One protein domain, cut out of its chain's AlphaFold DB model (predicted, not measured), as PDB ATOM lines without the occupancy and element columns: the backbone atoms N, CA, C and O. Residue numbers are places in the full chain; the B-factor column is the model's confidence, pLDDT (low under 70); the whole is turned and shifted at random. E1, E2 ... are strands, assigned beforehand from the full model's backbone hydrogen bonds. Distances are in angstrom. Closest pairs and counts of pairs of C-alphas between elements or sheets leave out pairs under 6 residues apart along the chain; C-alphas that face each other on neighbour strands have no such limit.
ATOM      1  N   LEU A 540     113.203 266.962 344.773       94.62
ATOM      2  CA  LEU A 540     113.334 268.298 344.203       94.62
ATOM      3  C   LEU A 540     112.061 268.761 343.482       94.62
ATOM      4  O   LEU A 540     111.352 267.953 342.884       94.62
ATOM      5  N   TYR A 541     111.868 270.083 343.463       89.38
ATOM      6  CA  TYR A 541     110.936 270.864 342.624       89.38
ATOM      7  C   TYR A 541     109.434 270.664 342.818       89.38
ATOM      8  O   TYR A 541     108.713 271.659 342.844       89.38
ATOM      9  N   ASP A 542     108.967 269.429 342.967       95.12
ATOM     10  CA  ASP A 542     107.547 269.097 342.987       95.12
ATOM     11  C   ASP A 542     107.179 268.185 344.156       95.12
ATOM     12  O   ASP A 542     107.959 267.354 344.629       95.12
ATOM     13  N   ASN A 543     105.934 268.330 344.606       96.88
ATOM     14  CA  ASN A 543     105.355 267.446 345.608       96.88
ATOM     15  C   ASN A 543     105.376 265.994 345.121       96.88
ATOM     16  O   ASN A 543     105.115 265.707 343.950       96.88
ATOM     17  N   LEU A 544     105.610 265.071 346.050       97.50
ATOM     18  CA  LEU A 544     105.555 263.639 345.780       97.50
ATOM     19  C   LEU A 544     104.123 263.142 345.972       97.50
ATOM     20  O   LEU A 544     103.623 263.160 347.092       97.50
ATOM     21  N   TYR A 545     103.482 262.670 344.909       97.06
ATOM     22  CA  TYR A 545     102.154 262.052 344.944       97.06
ATOM     23  C   TYR A 545     102.305 260.549 344.749       97.06
ATOM     24  O   TYR A 545     102.827 260.094 343.732       97.06
ATOM     25  N   THR A 546     101.909 259.758 345.745       95.19
ATOM     26  CA  THR A 546     102.152 258.312 345.711       95.19
ATOM     27  C   THR A 546     101.138 257.528 344.889       95.19
ATOM     28  O   THR A 546     101.399 256.362 344.629       95.19
ATOM     29  N   GLU A 547     100.009 258.102 344.476       94.00
ATOM     30  CA  GLU A 547      99.079 257.585 343.456       94.00
ATOM     31  C   GLU A 547      98.614 256.128 343.667       94.00
ATOM     32  O   GLU A 547      98.490 255.329 342.729       94.00
ATOM     33  N   GLY A 548      98.394 255.741 344.925       94.69
ATOM     34  CA  GLY A 548      98.021 254.375 345.305       94.69
ATOM     35  C   GLY A 548      99.161 253.355 345.170       94.69
ATOM     36  O   GLY A 548      98.902 252.151 345.112       94.69
ATOM     37  N   LYS A 549     100.414 253.808 345.055       96.88
ATOM     38  CA  LYS A 549     101.612 252.981 344.843       96.88
ATOM     39  C   LYS A 549     102.384 252.733 346.130       96.88
ATOM     40  O   LYS A 549     102.142 253.337 347.177       96.88
ATOM     41  N   THR A 550     103.330 251.801 346.039       97.88
ATOM     42  CA  THR A 550     104.199 251.430 347.157       97.88
ATOM     43  C   THR A 550     105.630 251.925 346.960       97.88
ATOM     44  O   THR A 550     106.317 251.491 346.036       97.88
ATOM     45  N   ILE A 551     106.119 252.755 347.879       97.75
ATOM     46  CA  ILE A 551     107.542 253.099 347.979       97.75
ATOM     47  C   ILE A 551     108.169 252.186 349.032       97.75
ATOM     48  O   ILE A 551     107.737 252.160 350.183       97.75
ATOM     49  N   VAL A 552     109.180 251.419 348.640       97.94
ATOM     50  CA  VAL A 552     109.908 250.504 349.518       97.94
ATOM     51  C   VAL A 552     111.237 251.133 349.893       97.94
ATOM     52  O   VAL A 552     112.163 251.161 349.080       97.94
ATOM     53  N   LEU A 553     111.330 251.612 351.131       98.12
ATOM     54  CA  LEU A 553     112.550 252.213 351.656       98.12
ATOM     55  C   LEU A 553     113.455 251.158 352.298       98.12
ATOM     56  O   LEU A 553     112.979 250.208 352.931       98.12
ATOM     57  N   GLY A 554     114.764 251.331 352.153       96.62
ATOM     58  CA  GLY A 554     115.753 250.614 352.953       96.62
ATOM     59  C   GLY A 554     115.700 251.033 354.426       96.62
ATOM     60  O   GLY A 554     115.246 252.121 354.780       96.62
ATOM     61  N   GLU A 555     116.169 250.165 355.322       95.62
ATOM     62  CA  GLU A 555     116.333 250.542 356.728       95.62
ATOM     63  C   GLU A 555     117.419 251.616 356.861       95.62
ATOM     64  O   GLU A 555     118.528 251.450 356.352       95.62
ATOM     65  N   GLY A 556     117.095 252.724 357.529       94.75
ATOM     66  CA  GLY A 556     117.976 253.879 357.669       94.75
ATOM     67  C   GLY A 556     118.015 254.809 356.456       94.75
ATOM     68  O   GLY A 556     118.790 255.760 356.481       94.75
ATOM     69  N   THR A 557     117.203 254.577 355.414       97.38
ATOM     70  CA  THR A 557     117.108 255.498 354.271       97.38
ATOM     71  C   THR A 557     116.696 256.894 354.741       97.38
ATOM     72  O   THR A 557     115.782 257.049 355.553       97.38
ATOM     73  N   ILE A 558     117.366 257.916 354.210       97.88
ATOM     74  CA  ILE A 558     117.096 259.324 354.503       97.88
ATOM     75  C   ILE A 558     116.457 259.938 353.261       97.88
ATOM     76  O   ILE A 558     117.087 259.970 352.206       97.88
ATOM     77  N   LEU A 559     115.225 260.425 353.386       97.94
ATOM     78  CA  LEU A 559     114.538 261.194 352.356       97.94
ATOM     79  C   LEU A 559     114.478 262.659 352.785       97.94
ATOM     80  O   LEU A 559     113.791 263.028 353.740       97.94
ATOM     81  N   ARG A 560     115.219 263.500 352.074       97.00
ATOM     82  CA  ARG A 560     115.200 264.944 352.240       97.00
ATOM     83  C   ARG A 560     114.224 265.578 351.266       97.00
ATOM     84  O   ARG A 560     114.160 265.179 350.108       97.00
ATOM     85  N   VAL A 561     113.489 266.572 351.738       97.38
ATOM     86  CA  VAL A 561     112.429 267.232 350.975       97.38
ATOM     87  C   VAL A 561     112.793 268.700 350.781       97.38
ATOM     88  O   VAL A 561     113.124 269.381 351.757       97.38
ATOM     89  N   ASP A 562     112.794 269.157 349.525       95.50
ATOM     90  CA  ASP A 562     113.088 270.543 349.146       95.50
ATOM     91  C   ASP A 562     112.013 271.526 349.651       95.50
ATOM     92  O   ASP A 562     110.963 271.153 350.189       95.50
ATOM     93  N   ARG A 563     112.329 272.816 349.551       94.94
ATOM     94  CA  ARG A 563     111.620 273.908 350.199       94.94
ATOM     95  C   ARG A 563     110.133 273.916 349.871       94.94
ATOM     96  O   ARG A 563     109.743 274.114 348.725       94.94
ATOM     97  N   GLY A 564     109.314 273.861 350.919       95.56
ATOM     98  CA  GLY A 564     107.861 274.003 350.814       95.56
ATOM     99  C   GLY A 564     107.176 272.847 350.086       95.56
ATOM    100  O   GLY A 564     106.000 272.965 349.756       95.56
ATOM    101  N   LEU A 565     107.889 271.745 349.833       97.12
ATOM    102  CA  LEU A 565     107.296 270.553 349.244       97.12
ATOM    103  C   LEU A 565     106.644 269.676 350.315       97.12
ATOM    104  O   LEU A 565     106.972 269.736 351.506       97.12
ATOM    105  N   GLN A 566     105.726 268.825 349.873       96.75
ATOM    106  CA  GLN A 566     105.015 267.849 350.689       96.75
ATOM    107  C   GLN A 566     105.048 266.460 350.045       96.75
ATOM    108  O   GLN A 566     105.166 266.318 348.825       96.75
ATOM    109  N   ILE A 567     104.898 265.429 350.876       97.56
ATOM    110  CA  ILE A 567     104.662 264.052 350.426       97.56
ATOM    111  C   ILE A 567     103.180 263.743 350.640       97.56
ATOM    112  O   ILE A 567     102.699 263.804 351.768       97.56
ATOM    113  N   ASN A 568     102.470 263.393 349.575       97.12
ATOM    114  CA  ASN A 568     101.057 263.036 349.578       97.12
ATOM    115  C   ASN A 568     100.890 261.526 349.490       97.12
ATOM    116  O   ASN A 568     101.087 260.930 348.430       97.12
ATOM    117  N   LEU A 569     100.496 260.926 350.611       96.31
ATOM    118  CA  LEU A 569     100.086 259.535 350.711       96.31
ATOM    119  C   LEU A 569      98.612 259.405 350.327       96.31
ATOM    120  O   LEU A 569      97.718 259.474 351.172       96.31
ATOM    121  N   GLU A 570      98.368 259.232 349.030       96.31
ATOM    122  CA  GLU A 570      97.019 259.052 348.488       96.31
ATOM    123  C   GLU A 570      96.402 257.713 348.911       96.31
ATOM    124  O   GLU A 570      97.118 256.742 349.190       96.31
ATOM    125  N   ILE A 571      95.068 257.622 348.925       95.50
ATOM    126  CA  ILE A 571      94.346 256.411 349.358       95.50
ATOM    127  C   ILE A 571      94.863 255.155 348.632       95.50
ATOM    128  O   ILE A 571      94.884 255.073 347.406       95.50
ATOM    129  N   GLY A 572      95.237 254.136 349.412       93.12
ATOM    130  CA  GLY A 572      95.775 252.867 348.903       93.12
ATOM    131  C   GLY A 572      97.296 252.845 348.735       93.12
ATOM    132  O   GLY A 572      97.848 251.785 348.442       93.12
ATOM    133  N   SER A 573      97.976 253.972 348.959       96.00
ATOM    134  CA  SER A 573      99.436 254.055 348.930       96.00
ATOM    135  C   SER A 573     100.071 253.465 350.183       96.00
ATOM    136  O   SER A 573      99.443 253.344 351.238       96.00
ATOM    137  N   LYS A 574     101.354 253.115 350.082       94.88
ATOM    138  CA  LYS A 574     102.123 252.578 351.206       94.88
ATOM    139  C   LYS A 574     103.583 253.010 351.123       94.88
ATOM    140  O   LYS A 574     104.221 252.822 350.094       94.88
ATOM    141  N   ILE A 575     104.139 253.494 352.232       96.44
ATOM    142  CA  ILE A 575     105.593 253.545 352.417       96.44
ATOM    143  C   ILE A 575     105.996 252.354 353.286       96.44
ATOM    144  O   ILE A 575     105.697 252.297 354.481       96.44
ATOM    145  N   GLU A 576     106.665 251.372 352.690       97.19
ATOM    146  CA  GLU A 576     107.255 250.277 353.456       97.19
ATOM    147  C   GLU A 576     108.502 250.759 354.190       97.19
ATOM    148  O   GLU A 576     109.265 251.571 353.677       97.19
ATOM    149  N   ASN A 577     108.694 250.247 355.409       96.31
ATOM    150  CA  ASN A 577     109.756 250.671 356.323       96.31
ATOM    151  C   ASN A 577     109.698 252.154 356.729       96.31
ATOM    152  O   ASN A 577     110.703 252.699 357.169       96.31
ATOM    153  N   PHE A 578     108.515 252.777 356.690       96.06
ATOM    154  CA  PHE A 578     108.302 254.167 357.110       96.06
ATOM    155  C   PHE A 578     108.976 254.512 358.452       96.06
ATOM    156  O   PHE A 578     109.817 255.398 358.506       96.06
ATOM    157  N   ASN A 579     108.696 253.747 359.515       95.94
ATOM    158  CA  ASN A 579     109.257 253.978 360.860       95.94
ATOM    159  C   ASN A 579     110.772 253.718 360.972       95.94
ATOM    160  O   ASN A 579     111.353 253.940 362.031       95.94
ATOM    161  N   LYS A 580     111.394 253.177 359.921       96.75
ATOM    162  CA  LYS A 580     112.830 252.886 359.843       96.75
ATOM    163  C   LYS A 580     113.580 253.865 358.935       96.75
ATOM    164  O   LYS A 580     114.799 253.764 358.847       96.75
ATOM    165  N   ALA A 581     112.873 254.761 358.253       96.94
ATOM    166  CA  ALA A 581     113.438 255.805 357.408       96.94
ATOM    167  C   ALA A 581     113.322 257.167 358.099       96.94
ATOM    168  O   ALA A 581     112.455 257.350 358.954       96.94
ATOM    169  N   ILE A 582     114.173 258.117 357.714       97.56
ATOM    170  CA  ILE A 582     114.163 259.500 358.205       97.56
ATOM    171  C   ILE A 582     113.642 260.408 357.093       97.56
ATOM    172  O   ILE A 582     114.158 260.372 355.980       97.56
ATOM    173  N   PHE A 583     112.661 261.250 357.407       98.00
ATOM    174  CA  PHE A 583     112.125 262.278 356.518       98.00
ATOM    175  C   PHE A 583     112.506 263.645 357.073       98.00
ATOM    176  O   PHE A 583     112.176 263.956 358.220       98.00
ATOM    177  N   THR A 584     113.235 264.450 356.308       97.44
ATOM    178  CA  THR A 584     113.837 265.676 356.849       97.44
ATOM    179  C   THR A 584     113.981 266.790 355.810       97.44
ATOM    180  O   THR A 584     113.691 266.616 354.629       97.44
ATOM    181  N   SER A 585     114.427 267.960 356.260       96.69
ATOM    182  CA  SER A 585     114.738 269.108 355.412       96.69
ATOM    183  C   SER A 585     115.911 268.812 354.473       96.69
ATOM    184  O   SER A 585     116.919 268.231 354.875       96.69
ATOM    185  N   TYR A 586     115.833 269.317 353.244       94.88
ATOM    186  CA  TYR A 586     116.941 269.399 352.287       94.88
ATOM    187  C   TYR A 586     118.242 270.008 352.853       94.88
ATOM    188  O   TYR A 586     119.335 269.648 352.412       94.88
ATOM    189  N   ARG A 587     118.149 270.844 353.897       94.94
ATOM    190  CA  ARG A 587     119.293 271.485 354.579       94.94
ATOM    191  C   ARG A 587     119.848 270.706 355.771       94.94
ATOM    192  O   ARG A 587     120.766 271.176 356.440       94.94
ATOM    193  N   ASP A 588     119.289 269.545 356.095       95.81
ATOM    194  CA  ASP A 588     119.654 268.794 357.297       95.81
ATOM    195  C   ASP A 588     120.981 268.036 357.159       95.81
ATOM    196  O   ASP A 588     121.020 266.814 357.030       95.81
ATOM    197  N   THR A 589     122.093 268.766 357.220       94.38
ATOM    198  CA  THR A 589     123.445 268.212 357.053       94.38
ATOM    199  C   THR A 589     123.841 267.171 358.103       94.38
ATOM    200  O   THR A 589     124.742 266.369 357.849       94.38
ATOM    201  N   ALA A 590     123.157 267.120 359.252       93.19
ATOM    202  CA  ALA A 590     123.405 266.113 360.282       93.19
ATOM    203  C   ALA A 590     122.978 264.705 359.832       93.19
ATOM    204  O   ALA A 590     123.599 263.718 360.225       93.19
ATOM    205  N   ASN A 591     121.961 264.609 358.975       91.44
ATOM    206  CA  ASN A 591     121.436 263.349 358.456       91.44
ATOM    207  C   ASN A 591     121.947 263.097 357.033       91.44
ATOM    208  O   ASN A 591     121.190 263.166 356.065       91.44
ATOM    209  N   GLY A 592     123.253 262.837 356.902       88.88
ATOM    210  CA  GLY A 592     123.888 262.424 355.641       88.88
ATOM    211  C   GLY A 592     124.632 263.516 354.861       88.88
ATOM    212  O   GLY A 592     124.742 263.410 353.648       88.88
ATOM    213  N   GLY A 593     125.140 264.561 355.529       92.50
ATOM    214  CA  GLY A 593     126.090 265.519 354.941       92.50
ATOM    215  C   GLY A 593     125.470 266.654 354.117       92.50
ATOM    216  O   GLY A 593     124.249 266.822 354.071       92.50
ATOM    217  N   ASP A 594     126.314 267.485 353.502       93.19
ATOM    218  CA  ASP A 594     125.862 268.538 352.583       93.19
ATOM    219  C   ASP A 594     125.477 267.941 351.225       93.19
ATOM    220  O   ASP A 594     126.225 267.163 350.636       93.19
ATOM    221  N   VAL A 595     124.294 268.321 350.748       94.19
ATOM    222  CA  VAL A 595     123.690 267.829 349.502       94.19
ATOM    223  C   VAL A 595     123.455 268.958 348.492       94.19
ATOM    224  O   VAL A 595     122.674 268.792 347.559       94.19
ATOM    225  N   GLY A 596     124.112 270.110 348.666       93.31
ATOM    226  CA  GLY A 596     124.119 271.203 347.682       93.31
ATOM    227  C   GLY A 596     123.235 272.399 348.023       93.31
ATOM    228  O   GLY A 596     123.063 273.285 347.192       93.31
ATOM    229  N   PHE A 597     122.687 272.457 349.240       90.62
ATOM    230  CA  PHE A 597     121.740 273.508 349.637       90.62
ATOM    231  C   PHE A 597     122.195 274.387 350.800       90.62
ATOM    232  O   PHE A 597     121.574 275.427 351.033       90.62
ATOM    233  N   GLY A 598     123.276 274.012 351.494       80.06
ATOM    234  CA  GLY A 598     123.881 274.786 352.575       80.06
ATOM    235  C   GLY A 598     122.939 275.191 353.725       80.06
ATOM    236  O   GLY A 598     121.718 275.027 353.709       80.06
ATOM    237  N   GLY A 599     123.526 275.782 354.766       82.00
ATOM    238  CA  GLY A 599     122.780 276.278 355.927       82.00
ATOM    239  C   GLY A 599     122.218 275.175 356.835       82.00
ATOM    240  O   GLY A 599     122.276 273.991 356.533       82.00
ATOM    241  N   GLY A 600     121.719 275.576 358.007       89.25
ATOM    242  CA  GLY A 600     121.090 274.656 358.958       89.25
ATOM    243  C   GLY A 600     119.598 274.450 358.666       89.25
ATOM    244  O   GLY A 600     118.953 275.373 358.148       89.25
ATOM    245  N   PRO A 601     119.028 273.285 359.022       95.19
ATOM    246  CA  PRO A 601     117.604 273.027 358.852       95.19
ATOM    247  C   PRO A 601     116.770 273.899 359.802       95.19
ATOM    248  O   PRO A 601     117.163 274.145 360.946       95.19
ATOM    249  N   ASN A 602     115.598 274.350 359.351       94.62
ATOM    250  CA  ASN A 602     114.623 275.061 360.179       94.62
ATOM    251  C   ASN A 602     113.274 274.347 360.165       94.62
ATOM    252  O   ASN A 602     112.894 273.704 359.193       94.62
ATOM    253  N   LYS A 603     112.514 274.489 361.254       94.81
ATOM    254  CA  LYS A 603     111.119 274.047 361.260       94.81
ATOM    255  C   LYS A 603     110.340 274.816 360.185       94.81
ATOM    256  O   LYS A 603     110.380 276.044 360.179       94.81
ATOM    257  N   GLY A 604     109.602 274.092 359.350       94.94
ATOM    258  CA  GLY A 604     108.857 274.658 358.226       94.94
ATOM    259  C   GLY A 604     109.641 274.714 356.921       94.94
ATOM    260  O   GLY A 604     109.210 275.384 355.991       94.94
ATOM    261  N   ASP A 605     110.779 274.022 356.838       96.00
ATOM    262  CA  ASP A 605     111.528 273.910 355.583       96.00
ATOM    263  C   ASP A 605     110.730 273.193 354.497       96.00
ATOM    264  O   ASP A 605     110.868 273.521 353.326       96.00
ATOM    265  N   TRP A 606     109.876 272.257 354.893       97.69
ATOM    266  CA  TRP A 606     108.977 271.491 354.039       97.69
ATOM    267  C   TRP A 606     107.652 271.285 354.782       97.69
ATOM    268  O   TRP A 606     107.596 271.439 356.006       97.69
ATOM    269  N   GLU A 607     106.571 270.971 354.077       97.94
ATOM    270  CA  GLU A 607     105.220 270.993 354.659       97.94
ATOM    271  C   GLU A 607     104.953 269.808 355.597       97.94
ATOM    272  O   GLU A 607     104.363 269.976 356.669       97.94
ATOM    273  N   GLY A 608     105.434 268.621 355.227       97.31
ATOM    274  CA  GLY A 608     105.210 267.371 355.948       97.31
ATOM    275  C   GLY A 608     104.708 266.253 355.037       97.31
ATOM    276  O   GLY A 608     104.799 266.324 353.809       97.31
ATOM    277  N   ILE A 609     104.177 265.203 355.663       97.62
ATOM    278  CA  ILE A 609     103.574 264.059 354.974       97.62
ATOM    279  C   ILE A 609     102.067 264.118 355.202       97.62
ATOM    280  O   ILE A 609     101.611 263.962 356.333       97.62
ATOM    281  N   TRP A 610     101.307 264.380 354.146       97.50
ATOM    282  CA  TRP A 610      99.848 264.388 354.157       97.50
ATOM    283  C   TRP A 610      99.327 262.987 353.846       97.50
ATOM    284  O   TRP A 610      99.707 262.408 352.831       97.50
ATOM    285  N   ASP A 611      98.459 262.442 354.694       96.12
ATOM    286  CA  ASP A 611      97.853 261.123 354.496       96.12
ATOM    287  C   ASP A 611      96.344 261.264 354.272       96.12
ATOM    288  O   ASP A 611      95.578 261.639 355.165       96.12
ATOM    289  N   GLU A 612      95.901 260.952 353.052       96.56
ATOM    290  CA  GLU A 612      94.500 261.082 352.650       96.56
ATOM    291  C   GLU A 612      93.568 260.105 353.374       96.56
ATOM    292  O   GLU A 612      92.360 260.340 353.432       96.56
ATOM    293  N   SER A 613      94.096 259.025 353.953       93.25
ATOM    294  CA  SER A 613      93.286 258.077 354.723       93.25
ATOM    295  C   SER A 613      92.824 258.650 356.066       93.25
ATOM    296  O   SER A 613      91.783 258.241 356.586       93.25
ATOM    297  N   VAL A 614      93.567 259.623 356.602       93.81
ATOM    298  CA  VAL A 614      93.238 260.344 357.844       93.81
ATOM    299  C   VAL A 614      92.874 261.810 357.605       93.81
ATOM    300  O   VAL A 614      92.372 262.455 358.524       93.81
ATOM    301  N   LEU A 615      93.059 262.308 356.374       94.62
ATOM    302  CA  LEU A 615      92.818 263.693 355.955       94.62
ATOM    303  C   LEU A 615      93.600 264.705 356.806       94.62
ATOM    304  O   LEU A 615      93.056 265.728 357.226       94.62
ATOM    305  N   ASP A 616      94.862 264.387 357.097       96.06
ATOM    306  CA  ASP A 616      95.716 265.193 357.967       96.06
ATOM    307  C   ASP A 616      97.207 264.961 357.690       96.06
ATOM    308  O   ASP A 616      97.596 263.967 357.067       96.06
ATOM    309  N   TYR A 617      98.051 265.851 358.211       96.31
ATOM    310  CA  TYR A 617      99.488 265.611 358.269       96.31
ATOM    311  C   TYR A 617      99.813 264.601 359.368       96.31
ATOM    312  O   TYR A 617      99.366 264.734 360.514       96.31
ATOM    313  N   ILE A 618     100.627 263.606 359.028       94.62
ATOM    314  CA  ILE A 618     101.129 262.625 359.989       94.62
ATOM    315  C   ILE A 618     102.439 263.112 360.609       94.62
ATOM    316  O   ILE A 618     103.244 263.793 359.972       94.62
ATOM    317  N   GLY A 619     102.658 262.747 361.867       90.94
ATOM    318  CA  GLY A 619     103.910 263.000 362.567       90.94
ATOM    319  C   GLY A 619     104.531 261.724 363.123       90.94
ATOM    320  O   GLY A 619     103.958 260.635 363.062       90.94
ATOM    321  N   GLY A 620     105.752 261.858 363.623       92.62
ATOM    322  CA  GLY A 620     106.547 260.747 364.122       92.62
ATOM    323  C   GLY A 620     107.958 261.200 364.486       92.62
ATOM    324  O   GLY A 620     108.415 262.238 364.004       92.62
ATOM    325  N   PRO A 621     108.685 260.434 365.319       94.50
ATOM    326  CA  PRO A 621     110.049 260.782 365.725       94.50
ATOM    327  C   PRO A 621     111.041 260.807 364.552       94.50
ATOM    328  O   PRO A 621     112.143 261.329 364.689       94.50
ATOM    329  N   ASN A 622     110.657 260.233 363.414       96.12
ATOM    330  CA  ASN A 622     111.429 260.164 362.185       96.12
ATOM    331  C   ASN A 622     111.059 261.247 361.150       96.12
ATOM    332  O   ASN A 622     111.637 261.249 360.066       96.12
ATOM    333  N   ILE A 623     110.121 262.149 361.466       97.25
ATOM    334  CA  ILE A 623     109.770 263.316 360.644       97.25
ATOM    335  C   ILE A 623     110.362 264.557 361.305       97.25
ATOM    336  O   ILE A 623     109.924 264.985 362.374       97.25
ATOM    337  N   LEU A 624     111.358 265.150 360.659       97.00
ATOM    338  CA  LEU A 624     112.129 266.257 361.203       97.00
ATOM    339  C   LEU A 624     111.875 267.538 360.406       97.00
ATOM    340  O   LEU A 624     111.746 267.520 359.185       97.00
ATOM    341  N   TYR A 625     111.829 268.671 361.109       96.50
ATOM    342  CA  TYR A 625     111.782 270.021 360.527       96.50
ATOM    343  C   TYR A 625     110.580 270.348 359.615       96.50
ATOM    344  O   TYR A 625     110.555 271.425 359.022       96.50
ATOM    345  N   ALA A 626     109.558 269.492 359.545       97.00
ATOM    346  CA  ALA A 626     108.315 269.785 358.831       97.00
ATOM    347  C   ALA A 626     107.573 270.998 359.434       97.00
ATOM    348  O   ALA A 626     107.729 271.312 360.623       97.00
ATOM    349  N   ALA A 627     106.744 271.670 358.635       96.38
ATOM    350  CA  ALA A 627     105.849 272.738 359.084       96.38
ATOM    351  C   ALA A 627     104.733 272.182 359.979       96.38
ATOM    352  O   ALA A 627     104.443 272.751 361.039       96.38
ATOM    353  N   ASN A 628     104.192 271.021 359.596       91.38
ATOM    354  CA  ASN A 628     103.031 270.391 360.221       91.38
ATOM    355  C   ASN A 628     103.351 269.043 360.923       91.38
ATOM    356  O   ASN A 628     102.698 268.045 360.624       91.38
ATOM    357  N   PRO A 629     104.328 268.947 361.857       65.94
ATOM    358  CA  PRO A 629     104.588 267.704 362.579       65.94
ATOM    359  C   PRO A 629     103.553 267.542 363.701       65.94
ATOM    360  O   PRO A 629     103.481 268.399 364.592       65.94
ATOM    361  N   LYS A 630     102.747 266.477 363.652       64.50
ATOM    362  CA  LYS A 630     101.803 266.124 364.727       64.50
ATOM    363  C   LYS A 630     102.388 265.209 365.793       64.50
ATOM    364  O   LYS A 630     103.109 264.254 365.441       64.50
TER     365      LYS A 630
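AT A GLANCE: This is residues 540 to 630 of the 630 residues of the protein "Right-handed parallel beta-helix repeat-containing protein" of Firmicutes bacterium (UniProt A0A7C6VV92). With little regular structure, the chain winds in stacked turns: E1, E2 and E3 make a triangle, E4 to E6 stack on it, and E7 folds back beside E6. It is all strand, 26 of 91 printed residues lying in seven named strands; sheet E3, E6, E7 is mixed, two others parallel. It is compact, radius of gyration of the C-alphas 12.4 A, spanning 36 by 24 by 24 A.

HOW THE PARTS SIT: Start at E6, residues 608 to 611, parallel to E3, 566 to 569; N 569 and O 610 are within hydrogen-bond range, 2.8 A. E7, 616 to 618, makes a hairpin with E6, N 618 to O 609 being 2.9 A. E2, 558 to 561, is parallel to E5, 582 to 585, N 559 to O 582 being 2.8 A. E1, 550 to 553, is parallel to E4, 574 to 576, N 576 to O 551 being 2.8 A.

IN THESE COORDINATES: Find C-alpha 550 at (104.199, 251.430, 347.157), where E1 begins; C-alpha 618, (101.129, 262.625, 359.989), ends E7.

THE WHOLE: The E5 to E6 link, residues 586 to 607, is long; residues 629 to 630 fall under pLDDT 70.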